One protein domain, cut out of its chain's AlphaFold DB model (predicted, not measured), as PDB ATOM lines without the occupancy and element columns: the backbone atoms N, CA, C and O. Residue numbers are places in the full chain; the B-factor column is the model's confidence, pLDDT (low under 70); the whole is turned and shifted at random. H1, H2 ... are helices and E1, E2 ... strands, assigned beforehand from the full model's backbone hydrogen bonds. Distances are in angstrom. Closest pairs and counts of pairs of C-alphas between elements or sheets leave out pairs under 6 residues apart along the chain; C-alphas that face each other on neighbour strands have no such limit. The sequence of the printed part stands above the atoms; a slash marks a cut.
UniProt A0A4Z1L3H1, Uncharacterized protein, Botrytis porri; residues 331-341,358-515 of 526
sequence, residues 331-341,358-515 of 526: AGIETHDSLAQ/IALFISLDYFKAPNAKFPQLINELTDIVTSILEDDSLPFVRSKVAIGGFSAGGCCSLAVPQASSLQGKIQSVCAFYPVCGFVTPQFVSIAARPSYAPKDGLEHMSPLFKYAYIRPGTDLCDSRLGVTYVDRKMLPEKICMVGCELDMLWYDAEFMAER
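This is residues 331 to 341 and 358 to 515 of the 526 residues of an uncharacterized protein of Botrytis porri (UniProt A0A4Z1L3H1). Look for a twisted wall of five parallel strands with helices H1, H2 and H5 over one face and no named helix over the other. The short helices H3 and H4 sit beyond the strands' last residues, toward one end of the longest axis. The printed part has 169 residues, with named elements in the order E1 E2 H1 E3 H2 E4 H3 H4 E5 H5 and the sheet in the order E2 E1 E3 E4 E5. The class is mixed, helices and strands, with under half of the residues in named elements. The whole is compact, with a radius of gyration of the C-alphas of 15.7 A, and its outline, 50 by 33 by 28 A, is only just elongated.

Find C-alpha 331 at (223.388, 230.656, 318.365), where E1, residues 331 to 335, begins. Next come E2, residues 359 to 364, 15.8 A, and H1, residues 376 to 390, 21.0 A, starting at (206.097, 248.029, 322.715). Then read E3, 401 to 406, 17.6 A; H2, 408 to 418, 16.0 A; E4, 428 to 432; H3, 442 to 447; H4, 462 to 469; and E5, 494 to 498. H5, residues 506 to 515, 14.3 A, ends at (199.453, 228.919, 305.295).

Start at edge strand E2, where N 362 and O 332 of E1 are 2.9 A apart, within hydrogen-bond range. So are N 404 of E3 and O 333 of E1, 2.8 A; N 430 of E4 and O 403 of E3, 2.9 A; and N 496 of E5 and O 429 of E4, 2.8 A. On the same face, H2 is over E3 at a height over the sheet of 7.4 A, H1 over E1 and only just E2, with 3 C-alphas on E2, at 10.0 A, and H5 over E5 at 9.9 A. H1 touches H2 with residues 378 to 382 alone, closest at the C-alphas of Thr 382 and Val 416, 5.6 A, at a steep tilt of 64 degrees, the same way. H3 and H5 only just touch, with 3 pairs of C-alphas within 8 A, the closest those of Ser 445 and Tyr 507, 5.8 A. H4 touches no helix and, like H3, is not on the sheet. E3, H2, E4 and E4, H3 H4, E5 are strand-helix-strand units, parallel neighbour strands with helices between; E2, H1, E3 is a split one, with E1 between its strands; the three crossovers are right-handed. In H1, H3, H4 and H5 every O i to N i+4 pair is within hydrogen-bond range; in H2, 5 of 7 are.

The C-alphas farthest apart, of Ser 393 and Ser 451, are 52.2 A apart. Residues 342 to 357 are not printed, and C-alphas 341 and 358 stand 13.6 A apart across the cut. The links E2 to H1, H3 to H4 and H4 to E5 are long. Mean pLDDT of the printed part is 90.4; residues 331 to 341 are under 70.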
ATOM      1  N   ALA A 331     224.149 230.048 317.267       45.09
ATOM      2  CA  ALA A 331     223.388 230.656 318.365       45.09
ATOM      3  C   ALA A 331     221.881 230.393 318.262       45.09
ATOM      4  O   ALA A 331     221.292 230.503 317.186       45.09
ATOM      5  N   GLY A 332     221.267 230.105 319.409       48.41
ATOM      6  CA  GLY A 332     219.822 230.091 319.610       48.41
ATOM      7  C   GLY A 332     219.415 231.221 320.552       48.41
ATOM      8  O   GLY A 332     219.893 231.297 321.683       48.41
ATOM      9  N   ILE A 333     218.536 232.106 320.097       51.97
ATOM     10  CA  ILE A 333     217.929 233.154 320.919       51.97
ATOM     11  C   ILE A 333     216.579 232.638 321.425       51.97
ATOM     12  O   ILE A 333     215.764 232.187 320.627       51.97
ATOM     13  N   GLU A 334     216.335 232.700 322.733       53.41
ATOM     14  CA  GLU A 334     215.132 232.139 323.358       53.41
ATOM     15  C   GLU A 334     214.255 233.234 323.985       53.41
ATOM     16  O   GLU A 334     214.685 233.970 324.878       53.41
ATOM     17  N   THR A 335     213.001 233.320 323.535       49.12
ATOM     18  CA  THR A 335     211.940 234.135 324.145       49.12
ATOM     19  C   THR A 335     211.029 233.248 324.995       49.12
ATOM     20  O   THR A 335     210.413 232.312 324.482       49.12
ATOM     21  N   HIS A 336     210.954 233.535 326.295       58.12
ATOM     22  CA  HIS A 336     210.308 232.681 327.300       58.12
ATOM     23  C   HIS A 336     208.780 232.687 327.306       58.12
ATOM     24  O   HIS A 336     208.155 233.718 327.111       58.12
ATOM     25  N   ASP A 337     208.218 231.553 327.729       41.84
ATOM     26  CA  ASP A 337     207.117 231.543 328.718       41.84
ATOM     27  C   ASP A 337     207.109 230.225 329.531       41.84
ATOM     28  O   ASP A 337     206.630 230.152 330.660       41.84
ATOM     29  N   SER A 338     207.722 229.160 328.999       28.23
ATOM     30  CA  SER A 338     208.086 227.909 329.690       28.23
ATOM     31  C   SER A 338     209.275 227.255 328.969       28.23
ATOM     32  O   SER A 338     209.502 227.580 327.815       28.23
ATOM     33  N   LEU A 339     210.059 226.387 329.622       25.94
ATOM     34  CA  LEU A 339     211.330 225.855 329.088       25.94
ATOM     35  C   LEU A 339     211.182 224.463 328.451       25.94
ATOM     36  O   LEU A 339     210.709 223.545 329.120       25.94
ATOM     37  N   ALA A 340     211.737 224.275 327.249       23.84
ATOM     38  CA  ALA A 340     212.236 222.985 326.753       23.84
ATOM     39  C   ALA A 340     213.362 223.193 325.713       23.84
ATOM     40  O   ALA A 340     213.483 224.256 325.114       23.84
ATOM     41  N   GLN A 341     214.195 222.175 325.482       28.42
ATOM     42  CA  GLN A 341     215.242 222.183 324.451       28.42
ATOM     43  C   GLN A 341     214.942 221.109 323.403       28.42
ATOM     44  O   GLN A 341     214.627 219.983 323.781       28.42
ATOM     45  N   ILE A 358     227.979 222.695 318.706       75.44
ATOM     46  CA  ILE A 358     227.925 223.567 319.880       75.44
ATOM     47  C   ILE A 358     227.059 224.794 319.555       75.44
ATOM     48  O   ILE A 358     227.310 225.523 318.588       75.44
ATOM     49  N   ALA A 359     226.046 225.037 320.388       78.94
ATOM     50  CA  ALA A 359     225.145 226.180 320.280       78.94
ATOM     51  C   ALA A 359     225.195 227.055 321.541       78.94
ATOM     52  O   ALA A 359     225.094 226.562 322.666       78.94
ATOM     53  N   LEU A 360     225.319 228.369 321.350       84.19
ATOM     54  CA  LEU A 360     225.163 229.372 322.400       84.19
ATOM     55  C   LEU A 360     223.678 229.721 322.553       84.19
ATOM     56  O   LEU A 360     223.083 230.278 321.634       84.19
ATOM     57  N   PHE A 361     223.096 229.439 323.719       86.62
ATOM     58  CA  PHE A 361     221.718 229.823 324.034       86.62
ATOM     59  C   PHE A 361     221.672 231.156 324.788       86.62
ATOM     60  O   PHE A 361     222.317 231.309 325.827       86.62
ATOM     61  N   ILE A 362     220.900 232.117 324.273       87.56
ATOM     62  CA  ILE A 362     220.710 233.444 324.872       87.56
ATOM     63  C   ILE A 362     219.226 233.634 325.188       87.56
ATOM     64  O   ILE A 362     218.418 233.926 324.311       87.56
ATOM     65  N   SER A 363     218.878 233.464 326.462       91.25
ATOM     66  CA  SER A 363     217.507 233.589 326.961       91.25
ATOM     67  C   SER A 363     217.194 235.045 327.327       91.25
ATOM     68  O   SER A 363     217.913 235.633 328.143       91.25
ATOM     69  N   LEU A 364     216.124 235.614 326.772       87.56
ATOM     70  CA  LEU A 364     215.793 237.035 326.910       87.56
ATOM     71  C   LEU A 364     214.848 237.304 328.097       87.56
ATOM     72  O   LEU A 364     213.741 236.771 328.138       87.56
ATOM     73  N   ASP A 365     215.246 238.179 329.030       88.00
ATOM     74  CA  ASP A 365     214.342 238.756 330.046       88.00
ATOM     75  C   ASP A 365     213.776 240.083 329.525       88.00
ATOM     76  O   ASP A 365     214.297 241.167 329.787       88.00
ATOM     77  N   TYR A 366     212.740 239.976 328.697       86.75
ATOM     78  CA  TYR A 366     212.060 241.113 328.083       86.75
ATOM     79  C   TYR A 366     210.934 241.656 328.975       86.75
ATOM     80  O   TYR A 366     210.467 240.993 329.908       86.75
ATOM     81  N   PHE A 367     210.489 242.887 328.702       87.00
ATOM     82  CA  PHE A 367     209.406 243.511 329.460       87.00
ATOM     83  C   PHE A 367     208.087 242.758 329.285       87.00
ATOM     84  O   PHE A 367     207.758 242.279 328.206       87.00
ATOM     85  N   LYS A 368     207.303 242.679 330.361       89.44
ATOM     86  CA  LYS A 368     206.098 241.845 330.428       89.44
ATOM     87  C   LYS A 368     204.842 242.706 330.469       89.44
ATOM     88  O   LYS A 368     204.841 243.815 331.014       89.44
ATOM     89  N   ALA A 369     203.755 242.176 329.920       93.12
ATOM     90  CA  ALA A 369     202.425 242.735 330.112       93.12
ATOM     91  C   ALA A 369     202.045 242.725 331.616       93.12
ATOM     92  O   ALA A 369     202.501 241.845 332.349       93.12
ATOM     93  N   PRO A 370     201.228 243.678 332.106       95.19
ATOM     94  CA  PRO A 370     200.604 244.779 331.367       95.19
ATOM     95  C   PRO A 370     201.508 246.010 331.168       95.19
ATOM     96  O   PRO A 370     201.085 246.947 330.497       95.19
ATOM     97  N   ASN A 371     202.726 246.022 331.726       93.81
ATOM     98  CA  ASN A 371     203.624 247.186 331.689       93.81
ATOM     99  C   ASN A 371     204.146 247.477 330.273       93.81
ATOM    100  O   ASN A 371     204.168 248.631 329.859       93.81
ATOM    101  N   ALA A 372     204.510 246.434 329.519       92.88
ATOM    102  CA  ALA A 372     204.766 246.517 328.083       92.88
ATOM    103  C   ALA A 372     203.644 245.801 327.319       92.88
ATOM    104  O   ALA A 372     203.623 244.575 327.194       92.88
ATOM    105  N   LYS A 373     202.682 246.582 326.822       96.94
ATOM    106  CA  LYS A 373     201.628 246.112 325.907       96.94
ATOM    107  C   LYS A 373     202.118 246.117 324.461       96.94
ATOM    108  O   LYS A 373     203.012 246.894 324.122       96.94
ATOM    109  N   PHE A 374     201.477 245.359 323.575       97.31
ATOM    110  CA  PHE A 374     201.691 245.493 322.131       97.31
ATOM    111  C   PHE A 374     201.545 246.973 321.679       97.31
ATOM    112  O   PHE A 374     200.701 247.692 322.232       97.31
ATOM    113  N   PRO A 375     202.366 247.481 320.734       97.00
ATOM    114  CA  PRO A 375     203.518 246.839 320.078       97.00
ATOM    115  C   PRO A 375     204.854 246.993 320.831       97.00
ATOM    116  O   PRO A 375     205.876 246.510 320.351       97.00
ATOM    117  N   GLN A 376     204.872 247.664 321.988       96.75
ATOM    118  CA  GLN A 376     206.097 248.029 322.715       96.75
ATOM    119  C   GLN A 376     206.985 246.814 323.013       96.75
ATOM    120  O   GLN A 376     208.167 246.845 322.694       96.75
ATOM    121  N   LEU A 377     206.394 245.729 323.519       94.44
ATOM    122  CA  LEU A 377     207.096 244.485 323.850       94.44
ATOM    123  C   LEU A 377     207.859 243.890 322.648       94.44
ATOM    124  O   LEU A 377     208.996 243.446 322.794       94.44
ATOM    125  N   ILE A 378     207.259 243.915 321.452       96.94
ATOM    126  CA  ILE A 378     207.882 243.401 320.219       96.94
ATOM    127  C   ILE A 378     208.992 244.336 319.729       96.94
ATOM    128  O   ILE A 378     210.027 243.862 319.262       96.94
ATOM    129  N   ASN A 379     208.807 245.652 319.858       97.06
ATOM    130  CA  ASN A 379     209.846 246.628 319.528       97.06
ATOM    131  C   ASN A 379     211.063 246.464 320.465       97.06
ATOM    132  O   ASN A 379     212.182 246.324 319.990       97.06
ATOM    133  N   GLU A 380     210.848 246.366 321.780       93.25
ATOM    134  CA  GLU A 380     211.919 246.173 322.771       93.25
ATOM    135  C   GLU A 380     212.653 244.833 322.577       93.25
ATOM    136  O   GLU A 380     213.880 244.779 322.657       93.25
ATOM    137  N   LEU A 381     211.934 243.750 322.248       95.62
ATOM    138  CA  LEU A 381     212.558 242.485 321.843       95.62
ATOM    139  C   LEU A 381     213.390 242.623 320.561       95.62
ATOM    140  O   LEU A 381     214.475 242.049 320.477       95.62
ATOM    141  N   THR A 382     212.915 243.396 319.583       96.88
ATOM    142  CA  THR A 382     213.653 243.684 318.342       96.88
ATOM    143  C   THR A 382     214.961 244.418 318.641       96.88
ATOM    144  O   THR A 382     216.002 244.045 318.097       96.88
ATOM    145  N   ASP A 383     214.946 245.399 319.546       94.94
ATOM    146  CA  ASP A 383     216.135 246.155 319.963       94.94
ATOM    147  C   ASP A 383     217.142 245.273 320.724       94.94
ATOM    148  O   ASP A 383     218.350 245.342 320.476       94.94
ATOM    149  N   ILE A 384     216.657 244.390 321.607       93.69
ATOM    150  CA  ILE A 384     217.486 243.413 322.333       93.69
ATOM    151  C   ILE A 384     218.152 242.435 321.355       93.69
ATOM    152  O   ILE A 384     219.365 242.227 321.425       93.69
ATOM    153  N   VAL A 385     217.392 241.859 320.418       95.06
ATOM    154  CA  VAL A 385     217.927 240.926 319.412       95.06
ATOM    155  C   VAL A 385     218.911 241.626 318.474       95.06
ATOM    156  O   VAL A 385     219.973 241.077 318.194       95.06
ATOM    157  N   THR A 386     218.618 242.857 318.050       95.62
ATOM    158  CA  THR A 386     219.543 243.676 317.249       95.62
ATOM    159  C   THR A 386     220.857 243.902 318.007       95.62
ATOM    160  O   THR A 386     221.924 243.604 317.477       95.62
ATOM    161  N   SER A 387     220.783 244.288 319.287       92.50
ATOM    162  CA  SER A 387     221.955 244.496 320.153       92.50
ATOM    163  C   SER A 387     222.810 243.232 320.334       92.50
ATOM    164  O   SER A 387     224.033 243.323 320.399       92.50
ATOM    165  N   ILE A 388     222.188 242.049 320.403       90.94
ATOM    166  CA  ILE A 388     222.889 240.754 320.489       90.94
ATOM    167  C   ILE A 388     223.626 240.433 319.183       90.94
ATOM    168  O   ILE A 388     224.750 239.938 319.213       90.94
ATOM    169  N   LEU A 389     223.006 240.705 318.033       92.12
ATOM    170  CA  LEU A 389     223.610 240.459 316.719       92.12
ATOM    171  C   LEU A 389     224.771 241.414 316.408       92.12
ATOM    172  O   LEU A 389     225.663 241.048 315.645       92.12
ATOM    173  N   GLU A 390     224.753 242.608 317.001       94.25
ATOM    174  CA  GLU A 390     225.761 243.661 316.830       94.25
ATOM    175  C   GLU A 390     226.881 243.622 317.894       94.25
ATOM    176  O   GLU A 390     227.911 244.271 317.717       94.25
ATOM    177  N   ASP A 391     226.751 242.842 318.978       90.25
ATOM    178  CA  ASP A 391     227.837 242.667 319.955       90.25
ATOM    179  C   ASP A 391     228.881 241.647 319.479       90.25
ATOM    180  O   ASP A 391     228.808 240.447 319.764       90.25
ATOM    181  N   ASP A 392     229.907 242.143 318.789       93.06
ATOM    182  CA  ASP A 392     231.076 241.381 318.317       93.06
ATOM    183  C   ASP A 392     231.919 240.716 319.413       93.06
ATOM    184  O   ASP A 392     232.821 239.940 319.105       93.06
ATOM    185  N   SER A 393     231.610 240.937 320.695       88.88
ATOM    186  CA  SER A 393     232.213 240.157 321.780       88.88
ATOM    187  C   SER A 393     231.478 238.859 322.139       88.88
ATOM    188  O   SER A 393     231.975 238.102 322.976       88.88
ATOM    189  N   LEU A 394     230.346 238.556 321.492       83.00
ATOM    190  CA  LEU A 394     229.628 237.287 321.649       83.00
ATOM    191  C   LEU A 394     230.137 236.223 320.652       83.00
ATOM    192  O   LEU A 394     230.064 236.443 319.440       83.00
ATOM    193  N   PRO A 395     230.599 235.042 321.116       88.75
ATOM    194  CA  PRO A 395     231.323 234.063 320.302       88.75
ATOM    195  C   PRO A 395     230.383 233.131 319.517       88.75
ATOM    196  O   PRO A 395     230.360 231.917 319.735       88.75
ATOM    197  N   PHE A 396     229.597 233.700 318.601       86.50
ATOM    198  CA  PHE A 396     228.712 232.954 317.702       86.50
ATOM    199  C   PHE A 396     228.745 233.491 316.269       86.50
ATOM    200  O   PHE A 396     228.921 234.690 316.033       86.50
ATOM    201  N   VAL A 397     228.515 232.604 315.300       88.06
ATOM    202  CA  VAL A 397     228.448 232.969 313.882       88.06
ATOM    203  C   VAL A 397     227.108 233.623 313.545       88.06
ATOM    204  O   VAL A 397     226.055 232.996 313.631       88.06
ATOM    205  N   ARG A 398     227.152 234.884 313.095       88.31
ATOM    206  CA  ARG A 398     225.960 235.703 312.790       88.31
ATOM    207  C   ARG A 398     225.106 235.148 311.646       88.31
ATOM    208  O   ARG A 398     223.903 235.360 311.634       88.31
ATOM    209  N   SER A 399     225.695 234.386 310.722       90.44
ATOM    210  CA  SER A 399     224.965 233.659 309.670       90.44
ATOM    211  C   SER A 399     224.367 232.319 310.132       90.44
ATOM    212  O   SER A 399     223.807 231.591 309.319       90.44
ATOM    213  N   LYS A 400     224.470 231.969 311.424       91.38
ATOM    214  CA  LYS A 400     223.917 230.745 312.031       91.38
ATOM    215  C   LYS A 400     223.122 231.069 313.303       91.38
ATOM    216  O   LYS A 400     223.401 230.535 314.377       91.38
ATOM    217  N   VAL A 401     222.140 231.960 313.167       94.19
ATOM    218  CA  VAL A 401     221.246 232.374 314.258       94.19
ATOM    219  C   VAL A 401     219.849 231.789 314.069       94.19
ATOM    220  O   VAL A 401     219.218 231.969 313.023       94.19
ATOM    221  N   ALA A 402     219.365 231.121 315.111       95.88
ATOM    222  CA  ALA A 402     217.978 230.712 315.289       95.88
ATOM    223  C   ALA A 402     217.306 231.570 316.371       95.88
ATOM    224  O   ALA A 402     217.974 232.034 317.297       95.88
ATOM    225  N   ILE A 403     215.987 231.735 316.289       96.75
ATOM    226  CA  ILE A 403     215.155 232.247 317.386       96.75
ATOM    227  C   ILE A 403     214.080 231.213 317.739       96.75
ATOM    228  O   ILE A 403     213.608 230.485 316.866       96.75
ATOM    229  N   GLY A 404     213.691 231.111 319.003       96.12
ATOM    230  CA  GLY A 404     212.643 230.186 319.412       96.12
ATOM    231  C   GLY A 404     211.994 230.525 320.743       96.12
ATOM    232  O   GLY A 404     212.484 231.354 321.511       96.12
ATOM    233  N   GLY A 405     210.857 229.892 321.006       95.31
ATOM    234  CA  GLY A 405     210.071 230.183 322.195       95.31
ATOM    235  C   GLY A 405     208.768 229.406 322.283       95.31
ATOM    236  O   GLY A 405     208.347 228.734 321.339       95.31
ATOM    237  N   PHE A 406     208.127 229.543 323.438       94.81
ATOM    238  CA  PHE A 406     206.971 228.758 323.868       94.81
ATOM    239  C   PHE A 406     205.759 229.667 324.073       94.81
ATOM    240  O   PHE A 406     205.912 230.747 324.638       94.81
ATOM    241  N   SER A 407     204.566 229.264 323.625       95.56
ATOM    242  CA  SER A 407     203.322 230.040 323.774       95.56
ATOM    243  C   SER A 407     203.461 231.494 323.277       95.56
ATOM    244  O   SER A 407     203.675 231.725 322.080       95.56
ATOM    245  N   ALA A 408     203.399 232.489 324.167       95.31
ATOM    246  CA  ALA A 408     203.631 233.897 323.850       95.31
ATOM    247  C   ALA A 408     205.060 234.163 323.329       95.31
ATOM    248  O   ALA A 408     205.244 234.976 322.424       95.31
ATOM    249  N   GLY A 409     206.064 233.434 323.819       96.56
ATOM    250  CA  GLY A 409     207.418 233.432 323.260       96.56
ATOM    251  C   GLY A 409     207.469 232.848 321.843       96.56
ATOM    252  O   GLY A 409     208.172 233.366 320.978       96.56
ATOM    253  N   GLY A 410     206.660 231.827 321.548       96.25
ATOM    254  CA  GLY A 410     206.523 231.282 320.193       96.25
ATOM    255  C   GLY A 410     205.970 232.325 319.212       96.25
ATOM    256  O   GLY A 410     206.504 232.494 318.117       96.25
ATOM    257  N   CYS A 411     204.975 233.104 319.652       97.06
ATOM    258  CA  CYS A 411     204.474 234.277 318.929       97.06
ATOM    259  C   CYS A 411     205.581 235.327 318.711       97.06
ATOM    260  O   CYS A 411     205.836 235.740 317.580       97.06
ATOM    261  N   CYS A 412     206.313 235.701 319.769       97.50
ATOM    262  CA  CYS A 412     207.417 236.663 319.686       97.50
ATOM    263  C   CYS A 412     208.514 236.219 318.703       97.50
ATOM    264  O   CYS A 412     209.010 237.032 317.925       97.50
ATOM    265  N   SER A 413     208.843 234.927 318.681       97.44
ATOM    266  CA  SER A 413     209.824 234.330 317.765       97.44
ATOM    267  C   SER A 413     209.411 234.388 316.290       97.44
ATOM    268  O   SER A 413     210.273 234.368 315.414       97.44
ATOM    269  N   LEU A 414     208.111 234.495 316.004       97.38
ATOM    270  CA  LEU A 414     207.551 234.687 314.660       97.38
ATOM    271  C   LEU A 414     207.315 236.175 314.328       97.38
ATOM    272  O   LEU A 414     207.304 236.553 313.157       97.38
ATOM    273  N   ALA A 415     207.153 237.032 315.341       97.94
ATOM    274  CA  ALA A 415     206.939 238.472 315.193       97.94
ATOM    275  C   ALA A 415     208.245 239.269 315.013       97.94
ATOM    276  O   ALA A 415     208.336 240.115 314.124       97.94
ATOM    277  N   VAL A 416     209.269 238.995 315.829       97.75
ATOM    278  CA  VAL A 416     210.542 239.742 315.852       97.75
ATOM    279  C   VAL A 416     211.308 239.691 314.515       97.75
ATOM    280  O   VAL A 416     211.737 240.751 314.058       97.75
ATOM    281  N   PRO A 417     211.438 238.543 313.811       97.06
ATOM    282  CA  PRO A 417     212.134 238.491 312.519       97.06
ATOM    283  C   PRO A 417     211.522 239.357 311.408       97.06
ATOM    284  O   PRO A 417     212.204 239.645 310.427       97.06
ATOM    285  N   GLN A 418     210.260 239.784 311.552       97.38
ATOM    286  CA  GLN A 418     209.581 240.630 310.565       97.38
ATOM    287  C   GLN A 418     210.170 242.048 310.510       97.38
ATOM    288  O   GLN A 418     209.999 242.739 309.503       97.38
ATOM    289  N   ALA A 419     210.858 242.494 311.567       97.31
ATOM    290  CA  ALA A 419     211.502 243.800 311.611       97.31
ATOM    291  C   ALA A 419     212.565 243.934 310.509       97.31
ATOM    292  O   ALA A 419     213.435 243.076 310.357       97.31
ATOM    293  N   SER A 420     212.541 245.040 309.762       96.12
ATOM    294  CA  SER A 420     213.460 245.281 308.637       96.12
ATOM    295  C   SER A 420     214.943 245.267 309.032       96.12
ATOM    296  O   SER A 420     215.788 244.928 308.210       96.12
ATOM    297  N   SER A 421     215.267 245.572 310.293       95.38
ATOM    298  CA  SER A 421     216.618 245.469 310.860       95.38
ATOM    299  C   SER A 421     217.100 244.028 311.092       95.38
ATOM    300  O   SER A 421     218.302 243.828 311.291       95.38
ATOM    301  N   LEU A 422     216.198 243.037 311.081       95.69
ATOM    302  CA  LEU A 422     216.452 241.626 311.406       95.69
ATOM    303  C   LEU A 422     216.183 240.650 310.248       95.69
ATOM    304  O   LEU A 422     216.679 239.519 310.286       95.69
ATOM    305  N   GLN A 423     215.458 241.075 309.209       94.50
ATOM    306  CA  GLN A 423     215.253 240.277 307.997       94.50
ATOM    307  C   GLN A 423     216.594 239.830 307.392       94.50
ATOM    308  O   GLN A 423     217.545 240.604 307.288       94.50
ATOM    309  N   GLY A 424     216.690 238.547 307.040       92.56
ATOM    310  CA  GLY A 424     217.919 237.925 306.530       92.56
ATOM    311  C   GLY A 424     219.025 237.677 307.569       92.56
ATOM    312  O   GLY A 424     219.950 236.923 307.273       92.56
ATOM    313  N   LYS A 425     218.940 238.240 308.787       95.19
ATOM    314  CA  LYS A 425     219.893 237.955 309.879       95.19
ATOM    315  C   LYS A 425     219.520 236.680 310.646       95.19
ATOM    316  O   LYS A 425     220.392 235.876 310.966       95.19
ATOM    317  N   ILE A 426     218.228 236.470 310.906       95.44
ATOM    318  CA  ILE A 426     217.705 235.268 311.577       95.44
ATOM    319  C   ILE A 426     217.395 234.201 310.519       95.44
ATOM    320  O   ILE A 426     216.568 234.423 309.638       95.44
ATOM    321  N   GLN A 427     218.049 233.039 310.608       94.56
ATOM    322  CA  GLN A 427     217.961 231.977 309.594       94.56
ATOM    323  C   GLN A 427     216.849 230.963 309.865       94.56
ATOM    324  O   GLN A 427     216.382 230.287 308.946       94.56
ATOM    325  N   SER A 428     216.439 230.820 311.129       95.06
ATOM    326  CA  SER A 428     215.417 229.846 311.506       95.06
ATOM    327  C   SER A 428     214.588 230.252 312.719       95.06
ATOM    328  O   SER A 428     215.063 230.996 313.579       95.06
ATOM    329  N   VAL A 429     213.357 229.738 312.775       96.44
ATOM    330  CA  VAL A 429     212.437 229.848 313.912       96.44
ATOM    331  C   VAL A 429     212.094 228.456 314.441       96.44
ATOM    332  O   VAL A 429     211.815 227.557 313.648       96.44
ATOM    333  N   CYS A 430     212.054 228.284 315.763       95.69
ATOM    334  CA  CYS A 430     211.472 227.111 316.419       95.69
ATOM    335  C   CYS A 430     210.414 227.553 317.444       95.69
ATOM    336  O   CYS A 430     210.746 228.079 318.505       95.69
ATOM    337  N   ALA A 431     209.137 227.396 317.095       95.88
ATOM    338  CA  ALA A 431     208.009 227.895 317.875       95.88
ATOM    339  C   ALA A 431     207.173 226.738 318.443       95.88
ATOM    340  O   ALA A 431     206.640 225.912 317.701       95.88
ATOM    341  N   PHE A 432     207.040 226.694 319.765       95.62
ATOM    342  CA  PHE A 432     206.324 225.650 320.494       95.62
ATOM    343  C   PHE A 432     204.977 226.175 320.984       95.62
ATOM    344  O   PHE A 432     204.930 227.211 321.650       95.62
ATOM    345  N   TYR A 433     203.904 225.474 320.612       95.50
ATOM    346  CA  TYR A 433     202.495 225.820 320.840       95.50
ATOM    347  C   TYR A 433     202.238 227.340 320.745       95.50
ATOM    348  O   TYR A 433     201.733 227.949 321.688       95.50
ATOM    349  N   PRO A 434     202.672 228.000 319.649       96.94
ATOM    350  CA  PRO A 434     202.674 229.454 319.562       96.94
ATOM    351  C   PRO A 434     201.264 230.043 319.542       96.94
ATOM    352  O   PRO A 434     200.364 229.529 318.882       96.94
ATOM    353  N   VAL A 435     201.099 231.208 320.172       96.19
ATOM    354  CA  VAL A 435     199.894 232.029 319.984       96.19
ATOM    355  C   VAL A 435     199.950 232.673 318.594       96.19
ATOM    356  O   VAL A 435     200.628 233.679 318.397       96.19
ATOM    357  N   CYS A 436     199.269 232.082 317.611       96.00
ATOM    358  CA  CYS A 436     199.363 232.528 316.216       96.00
ATOM    359  C   CYS A 436     198.346 233.611 315.817       96.00
ATOM    360  O   CYS A 436     198.638 234.441 314.954       96.00
ATOM    361  N   GLY A 437     197.176 233.650 316.460       93.62
ATOM    362  CA  GLY A 437     196.099 234.584 316.135       93.62
ATOM    363  C   GLY A 437     195.359 235.109 317.364       93.62
ATOM    364  O   GLY A 437     195.335 234.488 318.422       93.62
ATOM    365  N   PHE A 438     194.728 236.276 317.210       94.12
ATOM    366  CA  PHE A 438     193.871 236.878 318.241       94.12
ATOM    367  C   PHE A 438     192.421 237.097 317.790       94.12
ATOM    368  O   PHE A 438     191.567 237.353 318.640       94.12
ATOM    369  N   VAL A 439     192.156 236.955 316.484       94.38
ATOM    370  CA  VAL A 439     190.840 237.113 315.841       94.38
ATOM    371  C   VAL A 439     189.947 235.888 316.048       94.38
ATOM    372  O   VAL A 439     188.740 236.049 316.215       94.38
ATOM    373  N   THR A 440     190.520 234.679 316.082       92.75
ATOM    374  CA  THR A 440     189.783 233.436 316.341       92.75
ATOM    375  C   THR A 440     189.053 233.530 317.690       92.75
ATOM    376  O   THR A 440     189.698 233.755 318.727       92.75
ATOM    377  N   PRO A 441     187.712 233.399 317.720       93.62
ATOM    378  CA  PRO A 441     186.965 233.393 318.968       93.62
ATOM    379  C   PRO A 441     187.361 232.182 319.808       93.62
ATOM    380  O   PRO A 441     187.447 231.068 319.302       93.62
ATOM    381  N   GLN A 442     187.552 232.384 321.111       93.62
ATOM    382  CA  GLN A 442     188.070 231.346 322.003       93.62
ATOM    383  C   GLN A 442     187.251 230.046 321.986       93.62
ATOM    384  O   GLN A 442     187.829 228.964 322.043       93.62
ATOM    385  N   PHE A 443     185.923 230.141 321.870       94.62
ATOM    386  CA  PHE A 443     185.057 228.964 321.801       94.62
ATOM    387  C   PHE A 443     185.316 228.111 320.547       94.62
ATOM    388  O   PHE A 443     185.136 226.901 320.607       94.62
ATOM    389  N   VAL A 444     185.781 228.707 319.440       95.44
ATOM    390  CA  VAL A 444     186.172 227.977 318.221       95.44
ATOM    391  C   VAL A 444     187.456 227.197 318.480       95.44
ATOM    392  O   VAL A 444     187.491 225.995 318.242       95.44
ATOM    393  N   SER A 445     188.477 227.845 319.050       94.25
ATOM    394  CA  SER A 445     189.745 227.199 319.418       94.25
ATOM    395  C   SER A 445     189.552 226.055 320.428       94.25
ATOM    396  O   SER A 445     190.227 225.036 320.344       94.25
ATOM    397  N   ILE A 446     188.605 226.195 321.365       95.94
ATOM    398  CA  ILE A 446     188.237 225.138 322.322       95.94
ATOM    399  C   ILE A 446     187.466 224.000 321.637       95.94
ATOM    400  O   ILE A 446     187.779 222.838 321.882       95.94
ATOM    401  N   ALA A 447     186.499 224.311 320.768       95.56
ATOM    402  CA  ALA A 447     185.697 223.317 320.047       95.56
ATOM    403  C   ALA A 447     186.481 222.549 318.965       95.56
ATOM    404  O   ALA A 447     186.055 221.470 318.561       95.56
ATOM    405  N   ALA A 448     187.614 223.085 318.505       94.00
ATOM    406  CA  ALA A 448     188.523 222.417 317.574       94.00
ATOM    407  C   ALA A 448     189.392 221.323 318.227       94.00
ATOM    408  O   ALA A 448     190.006 220.529 317.517       94.00
ATOM    409  N   ARG A 449     189.465 221.274 319.565       95.12
ATOM    410  CA  ARG A 449     190.194 220.229 320.303       95.12
ATOM    411  C   ARG A 449     189.443 218.892 320.196       95.12
ATOM    412  O   ARG A 449     188.215 218.900 320.079       95.12
ATOM    413  N   PRO A 450     190.125 217.736 320.297       94.56
ATOM    414  CA  PRO A 450     189.450 216.443 320.310       94.56
ATOM    415  C   PRO A 450     188.385 216.355 321.409       94.56
ATOM    416  O   PRO A 450     188.577 216.861 322.513       94.56
ATOM    417  N   SER A 451     187.283 215.644 321.154       94.94
ATOM    418  CA  SER A 451     186.167 215.509 322.109       94.94
ATOM    419  C   SER A 451     186.547 214.832 323.433       94.94
ATOM    420  O   SER A 451     185.847 214.991 324.430       94.94
ATOM    421  N   TYR A 452     187.657 214.089 323.448       95.25
ATOM    422  CA  TYR A 452     188.232 213.449 324.630       95.25
ATOM    423  C   TYR A 452     189.222 214.348 325.398       95.25
ATOM    424  O   TYR A 452     189.739 213.937 326.440       95.25
ATOM    425  N   ALA A 453     189.520 215.554 324.903       95.94
ATOM    426  CA  ALA A 453     190.465 216.457 325.546       95.94
ATOM    427  C   ALA A 453     189.933 216.919 326.918       95.94
ATOM    428  O   ALA A 453     188.763 217.292 327.038       95.94
ATOM    429  N   PRO A 454     190.779 216.956 327.967       95.25
ATOM    430  CA  PRO A 454     190.377 217.481 329.267       95.25
ATOM    431  C   PRO A 454     190.039 218.975 329.166       95.25
ATOM    432  O   PRO A 454     190.338 219.637 328.167       95.25
ATOM    433  N   LYS A 455     189.451 219.546 330.221       94.75
ATOM    434  CA  LYS A 455     189.238 220.997 330.292       94.75
ATOM    435  C   LYS A 455     190.571 221.738 330.147       94.75
ATOM    436  O   LYS A 455     191.534 221.413 330.838       94.75
ATOM    437  N   ASP A 456     190.616 222.720 329.252       95.12
ATOM    438  CA  ASP A 456     191.833 223.478 328.981       95.12
ATOM    439  C   ASP A 456     192.125 224.484 330.110       95.12
ATOM    440  O   ASP A 456     191.245 225.235 330.537       95.12
ATOM    441  N   GLY A 457     193.366 224.514 330.601       90.50
ATOM    442  CA  GLY A 457     193.787 225.459 331.640       90.50
ATOM    443  C   GLY A 457     193.909 226.903 331.136       90.50
ATOM    444  O   GLY A 457     193.680 227.846 331.897       90.50
ATOM    445  N   LEU A 458     194.225 227.093 329.852       92.31
ATOM    446  CA  LEU A 458     194.309 228.402 329.208       92.31
ATOM    447  C   LEU A 458     192.927 228.985 328.910       92.31
ATOM    448  O   LEU A 458     192.818 230.207 328.799       92.31
ATOM    449  N   GLU A 459     191.866 228.168 328.858       94.38
ATOM    450  CA  GLU A 459     190.495 228.635 328.609       94.38
ATOM    451  C   GLU A 459     190.125 229.801 329.541       94.38
ATOM    452  O   GLU A 459     189.643 230.844 329.108       94.38
ATOM    453  N   HIS A 460     190.418 229.660 330.831       91.44
ATOM    454  CA  HIS A 460     190.015 230.642 331.841       91.44
ATOM    455  C   HIS A 460     191.006 231.815 331.964       91.44
ATOM    456  O   HIS A 460     190.663 232.858 332.515       91.44
ATOM    457  N   MET A 461     192.221 231.671 331.422       91.88
ATOM    458  CA  MET A 461     193.303 232.656 331.536       91.88
ATOM    459  C   MET A 461     193.504 233.500 330.270       91.88
ATOM    460  O   MET A 461     193.953 234.643 330.363       91.88
ATOM    461  N   SER A 462     193.137 232.990 329.088       92.38
ATOM    462  CA  SER A 462     193.294 233.690 327.803       92.38
ATOM    463  C   SER A 462     192.663 235.092 327.781       92.38
ATOM    464  O   SER A 462     193.342 236.022 327.333       92.38
ATOM    465  N   PRO A 463     191.450 235.335 328.330       94.00
ATOM    466  CA  PRO A 463     190.887 236.687 328.395       94.00
ATOM    467  C   PRO A 463     191.760 237.668 329.195       94.00
ATOM    468  O   PRO A 463     191.932 238.816 328.781       94.00
ATOM    469  N   LEU A 464     192.370 237.211 330.297       94.81
ATOM    470  CA  LEU A 464     193.277 238.022 331.112       94.81
ATOM    471  C   LEU A 464     194.585 238.322 330.367       94.81
ATOM    472  O   LEU A 464     195.035 239.467 330.380       94.81
ATOM    473  N   PHE A 465     195.166 237.338 329.674       95.06
ATOM    474  CA  PHE A 465     196.358 237.555 328.847       95.06
ATOM    475  C   PHE A 465     196.085 238.536 327.698       95.06
ATOM    476  O   PHE A 465     196.853 239.481 327.510       95.06
ATOM    477  N   LYS A 466     194.955 238.386 326.988       95.19
ATOM    478  CA  LYS A 466     194.522 239.324 325.936       95.19
ATOM    479  C   LYS A 466     194.337 240.740 326.497       95.19
ATOM    480  O   LYS A 466     194.896 241.681 325.941       95.19
ATOM    481  N   TYR A 467     193.642 240.901 327.628       95.69
ATOM    482  CA  TYR A 467     193.464 242.199 328.297       95.69
ATOM    483  C   TYR A 467     194.791 242.828 328.752       95.69
ATOM    484  O   TYR A 467     195.011 244.033 328.588       95.69
ATOM    485  N   ALA A 468     195.698 242.032 329.322       97.00
ATOM    486  CA  ALA A 468     196.991 242.511 329.787       97.00
ATOM    487  C   ALA A 468     197.879 242.959 328.618       97.00
ATOM    488  O   ALA A 468     198.496 244.018 328.709       97.00
ATOM    489  N   TYR A 469     197.927 242.195 327.525       97.50
ATOM    490  CA  TYR A 469     198.872 242.410 326.427       97.50
ATOM    491  C   TYR A 469     198.381 243.382 325.344       97.50
ATOM    492  O   TYR A 469     199.176 244.158 324.813       97.50
ATOM    493  N   ILE A 470     197.085 243.382 325.023       97.50
ATOM    494  CA  ILE A 470     196.520 244.128 323.888       97.50
ATOM    495  C   ILE A 470     195.908 245.450 324.379       97.50
ATOM    496  O   ILE A 470     195.344 245.537 325.474       97.50
ATOM    497  N   ARG A 471     196.043 246.525 323.590       95.62
ATOM    498  CA  ARG A 471     195.389 247.817 323.872       95.62
ATOM    499  C   ARG A 471     193.998 247.846 323.217       95.62
ATOM    500  O   ARG A 471     193.872 247.353 322.095       95.62
ATOM    501  N   PRO A 472     192.968 248.449 323.836       95.62
ATOM    502  CA  PRO A 472     191.703 248.712 323.148       95.62
ATOM    503  C   PRO A 472     191.938 249.448 321.819       95.62
ATOM    504  O   PRO A 472     192.754 250.366 321.765       95.62
ATOM    505  N   GLY A 473     191.267 249.016 320.749       96.31
ATOM    506  CA  GLY A 473     191.447 249.573 319.400       96.31
ATOM    507  C   GLY A 473     192.703 249.108 318.645       96.31
ATOM    508  O   GLY A 473     192.958 249.613 317.557       96.31
ATOM    509  N   THR A 474     193.486 248.162 319.179       97.56
ATOM    510  CA  THR A 474     194.575 247.518 318.416       97.56
ATOM    511  C   THR A 474     193.996 246.684 317.276       97.56
ATOM    512  O   THR A 474     193.072 245.902 317.506       97.56
ATOM    513  N   ASP A 475     194.572 246.792 316.079       97.56
ATOM    514  CA  ASP A 475     194.269 245.873 314.982       97.56
ATOM    515  C   ASP A 475     194.792 244.464 315.309       97.56
ATOM    516  O   ASP A 475     195.996 244.238 315.431       97.56
ATOM    517  N   LEU A 476     193.872 243.508 315.458       96.94
ATOM    518  CA  LEU A 476     194.189 242.103 315.731       96.94
ATOM    519  C   LEU A 476     194.776 241.376 314.505       96.94
ATOM    520  O   LEU A 476     195.275 240.258 314.653       96.94
ATOM    521  N   CYS A 477     194.733 242.010 313.329       96.62
ATOM    522  CA  CYS A 477     195.337 241.546 312.086       96.62
ATOM    523  C   CYS A 477     196.752 242.110 311.833       96.62
ATOM    524  O   CYS A 477     197.354 241.744 310.822       96.62
ATOM    525  N   ASP A 478     197.316 242.956 312.716       97.75
ATOM    526  CA  ASP A 478     198.736 243.353 312.633       97.75
ATOM    527  C   ASP A 478     199.600 242.083 312.661       97.75
ATOM    528  O   ASP A 478     199.512 241.283 313.597       97.75
ATOM    529  N   SER A 479     200.441 241.886 311.642       97.06
ATOM    530  CA  SER A 479     201.204 240.647 311.458       97.06
ATOM    531  C   SER A 479     202.227 240.365 312.561       97.06
ATOM    532  O   SER A 479     202.722 239.243 312.655       97.06
ATOM    533  N   ARG A 480     202.560 241.354 313.397       96.88
ATOM    534  CA  ARG A 480     203.434 241.204 314.571       96.88
ATOM    535  C   ARG A 480     202.656 240.901 315.855       96.88
ATOM    536  O   ARG A 480     203.277 240.628 316.880       96.88
ATOM    537  N   LEU A 481     201.325 240.973 315.809       96.81
ATOM    538  CA  LEU A 481     200.414 240.531 316.863       96.81
ATOM    539  C   LEU A 481     199.781 239.190 316.473       96.81
ATOM    540  O   LEU A 481     200.049 238.173 317.103       96.81
ATOM    541  N   GLY A 482     198.977 239.174 315.410       95.81
ATOM    542  CA  GLY A 482     198.454 237.959 314.796       95.81
ATOM    543  C   GLY A 482     199.416 237.447 313.728       95.81
ATOM    544  O   GLY A 482     199.236 237.729 312.545       95.81
ATOM    545  N   VAL A 483     200.436 236.684 314.126       96.12
ATOM    546  CA  VAL A 483     201.473 236.170 313.210       96.12
ATOM    547  C   VAL A 483     200.934 235.271 312.085       96.12
ATOM    548  O   VAL A 483     201.579 235.157 311.047       96.12
ATOM    549  N   THR A 484     199.710 234.747 312.194       95.31
ATOM    550  CA  THR A 484     198.948 234.127 311.089       95.31
ATOM    551  C   THR A 484     198.779 235.037 309.853       95.31
ATOM    552  O   THR A 484     198.677 234.542 308.722       95.31
ATOM    553  N   TYR A 485     198.747 236.363 310.033       95.31
ATOM    554  CA  TYR A 485     198.501 237.351 308.969       95.31
ATOM    555  C   TYR A 485     199.765 237.822 308.228       95.31
ATOM    556  O   TYR A 485     199.667 238.620 307.299       95.31
ATOM    557  N   VAL A 486     200.948 237.328 308.597       95.44
ATOM    558  CA  VAL A 486     202.224 237.730 307.985       95.44
ATOM    559  C   VAL A 486     202.382 237.242 306.530       95.44
ATOM    560  O   VAL A 486     201.994 236.122 306.194       95.44
ATOM    561  N   ASP A 487     203.001 238.053 305.657       94.25
ATOM    562  CA  ASP A 487     203.528 237.558 304.370       94.25
ATOM    563  C   ASP A 487     204.706 236.617 304.664       94.25
ATOM    564  O   ASP A 487     205.660 236.989 305.350       94.25
ATOM    565  N   ARG A 488     204.667 235.404 304.104       91.94
ATOM    566  CA  ARG A 488     205.718 234.391 304.237       91.94
ATOM    567  C   ARG A 488     207.128 234.937 303.975       91.94
ATOM    568  O   ARG A 488     208.062 234.453 304.608       91.94
ATOM    569  N   LYS A 489     207.300 235.933 303.098       93.06
ATOM    570  CA  LYS A 489     208.600 236.571 302.796       93.06
ATOM    571  C   LYS A 489     209.230 237.309 303.983       93.06
ATOM    572  O   LYS A 489     210.435 237.523 303.980       93.06
ATOM    573  N   MET A 490     208.428 237.703 304.973       95.44
ATOM    574  CA  MET A 490     208.875 238.416 306.178       95.44
ATOM    575  C   MET A 490     209.356 237.457 307.282       95.44
ATOM    576  O   MET A 490     209.840 237.911 308.316       95.44
ATOM    577  N   LEU A 491     209.198 236.141 307.094       95.19
ATOM    578  CA  LEU A 491     209.629 235.109 308.037       95.19
ATOM    579  C   LEU A 491     210.914 234.408 307.551       95.19
ATOM    580  O   LEU A 491     211.080 234.227 306.341       95.19
ATOM    581  N   PRO A 492     211.779 233.911 308.456       94.75
ATOM    582  CA  PRO A 492     212.951 233.109 308.099       94.75
ATOM    583  C   PRO A 492     212.620 231.895 307.223       94.75
ATOM    584  O   PRO A 492     211.497 231.388 307.221       94.75
ATOM    585  N   GLU A 493     213.594 231.403 306.459       90.81
ATOM    586  CA  GLU A 493     213.387 230.285 305.529       90.81
ATOM    587  C   GLU A 493     212.983 228.995 306.263       90.81
ATOM    588  O   GLU A 493     212.043 228.305 305.869       90.81
ATOM    589  N   LYS A 494     213.649 228.698 307.381       93.88
ATOM    590  CA  LYS A 494     213.464 227.453 308.133       93.88
ATOM    591  C   LYS A 494     212.567 227.709 309.338       93.88
ATOM    592  O   LYS A 494     212.951 228.430 310.252       93.88
ATOM    593  N   ILE A 495     211.377 227.122 309.349       94.62
ATOM    594  CA  ILE A 495     210.411 227.278 310.440       94.62
ATOM    595  C   ILE A 495     210.035 225.886 310.934       94.62
ATOM    596  O   ILE A 495     209.530 225.071 310.168       94.62
ATOM    597  N   CYS A 496     210.287 225.630 312.214       94.62
ATOM    598  CA  CYS A 496     209.761 224.490 312.947       94.62
ATOM    599  C   CYS A 496     208.636 224.991 313.858       94.62
ATOM    600  O   CYS A 496     208.835 225.936 314.626       94.62
ATOM    601  N   MET A 497     207.459 224.376 313.758       94.19
ATOM    602  CA  MET A 497     206.326 224.620 314.647       94.19
ATOM    603  C   MET A 497     205.927 223.298 315.294       94.19
ATOM    604  O   MET A 497     205.761 222.298 314.599       94.19
ATOM    605  N   VAL A 498     205.779 223.301 316.616       94.06
ATOM    606  CA  VAL A 498     205.350 222.136 317.400       94.06
ATOM    607  C   VAL A 498     204.012 222.476 318.038       94.06
ATOM    608  O   VAL A 498     203.958 223.374 318.869       94.06
ATOM    609  N   GLY A 499     202.937 221.795 317.651       91.06
ATOM    610  CA  GLY A 499     201.620 221.938 318.279       91.06
ATOM    611  C   GLY A 499     201.362 220.860 319.336       91.06
ATOM    612  O   GLY A 499     201.962 219.787 319.293       91.06
ATOM    613  N   CYS A 500     200.447 221.133 320.265       92.62
ATOM    614  CA  CYS A 500     199.969 220.179 321.267       92.62
ATOM    615  C   CYS A 500     198.480 219.896 321.016       92.62
ATOM    616  O   CYS A 500     197.673 220.787 321.233       92.62
ATOM    617  N   GLU A 501     198.103 218.683 320.594       92.25
ATOM    618  CA  GLU A 501     196.723 218.321 320.184       92.25
ATOM    619  C   GLU A 501     195.635 218.691 321.217       92.25
ATOM    620  O   GLU A 501     194.508 219.032 320.865       92.25
ATOM    621  N   LEU A 502     195.975 218.641 322.510       94.75
ATOM    622  CA  LEU A 502     195.057 218.928 323.617       94.75
ATOM    623  C   LEU A 502     195.101 220.392 324.095       94.75
ATOM    624  O   LEU A 502     194.445 220.717 325.082       94.75
ATOM    625  N   ASP A 503     195.865 221.269 323.447       94.94
ATOM    626  CA  ASP A 503     195.987 222.695 323.774       94.94
ATOM    627  C   ASP A 503     195.075 223.519 322.853       94.94
ATOM    628  O   ASP A 503     195.090 223.343 321.635       94.94
ATOM    629  N   MET A 504     194.293 224.451 323.402       95.38
ATOM    630  CA  MET A 504     193.476 225.378 322.612       95.38
ATOM    631  C   MET A 504     194.274 226.222 321.600       95.38
ATOM    632  O   MET A 504     193.693 226.729 320.644       95.38
ATOM    633  N   LEU A 505     195.590 226.375 321.772       95.38
ATOM    634  CA  LEU A 505     196.474 227.046 320.816       95.38
ATOM    635  C   LEU A 505     196.786 226.196 319.570       95.38
ATOM    636  O   LEU A 505     197.265 226.750 318.578       95.38
ATOM    637  N   TRP A 506     196.488 224.886 319.580       93.25
ATOM    638  CA  TRP A 506     196.688 223.981 318.438       93.25
ATOM    639  C   TRP A 506     196.106 224.544 317.142       93.25
ATOM    640  O   TRP A 506     196.815 224.644 316.146       93.25
ATOM    641  N   TYR A 507     194.833 224.941 317.170       92.19
ATOM    642  CA  TYR A 507     194.073 225.299 315.972       92.19
ATOM    643  C   TYR A 507     194.693 226.477 315.203       92.19
ATOM    644  O   TYR A 507     194.879 226.411 313.988       92.19
ATOM    645  N   ASP A 508     195.074 227.546 315.911       90.88
ATOM    646  CA  ASP A 508     195.701 228.711 315.278       90.88
ATOM    647  C   ASP A 508     197.137 228.397 314.803       90.88
ATOM    648  O   ASP A 508     197.578 228.939 313.785       90.88
ATOM    649  N   ALA A 509     197.858 227.512 315.503       92.50
ATOM    650  CA  ALA A 509     199.200 227.071 315.119       92.50
ATOM    651  C   ALA A 509     199.189 226.151 313.882       92.50
ATOM    652  O   ALA A 509     200.011 226.333 312.981       92.50
ATOM    653  N   GLU A 510     198.238 225.218 313.800       92.44
ATOM    654  CA  GLU A 510     197.987 224.373 312.628       92.44
ATOM    655  C   GLU A 510     197.629 225.237 311.413       92.44
ATOM    656  O   GLU A 510     198.306 225.169 310.385       92.44
ATOM    657  N   PHE A 511     196.656 226.143 311.556       91.19
ATOM    658  CA  PHE A 511     196.242 227.051 310.485       91.19
ATOM    659  C   PHE A 511     197.396 227.932 309.965       91.19
ATOM    660  O   PHE A 511     197.536 228.146 308.755       91.19
ATOM    661  N   MET A 512     198.273 228.419 310.850       93.25
ATOM    662  CA  MET A 512     199.478 229.143 310.435       93.25
ATOM    663  C   MET A 512     200.487 228.237 309.709       93.25
ATOM    664  O   MET A 512     201.052 228.652 308.692       93.25
ATOM    665  N   ALA A 513     200.701 227.005 310.180       91.88
ATOM    666  CA  ALA A 513     201.585 226.044 309.524       91.88
ATOM    667  C   ALA A 513     201.088 225.675 308.112       91.88
ATOM    668  O   ALA A 513     201.887 225.613 307.171       91.88
ATOM    669  N   GLU A 514     199.773 225.518 307.922       89.75
ATOM    670  CA  GLU A 514     199.174 225.282 306.604       89.75
ATOM    671  C   GLU A 514     199.405 226.459 305.647       89.75
ATOM    672  O   GLU A 514     199.883 226.248 304.529       89.75
ATOM    673  N   ARG A 515     199.184 227.704 306.095       88.12
ATOM    674  CA  ARG A 515     199.453 228.919 305.295       88.12
ATOM    675  C   ARG A 515     200.921 229.027 304.867       88.12
ATOM    676  O   ARG A 515     201.215 229.410 303.733       88.12
TER     677      ARG A 515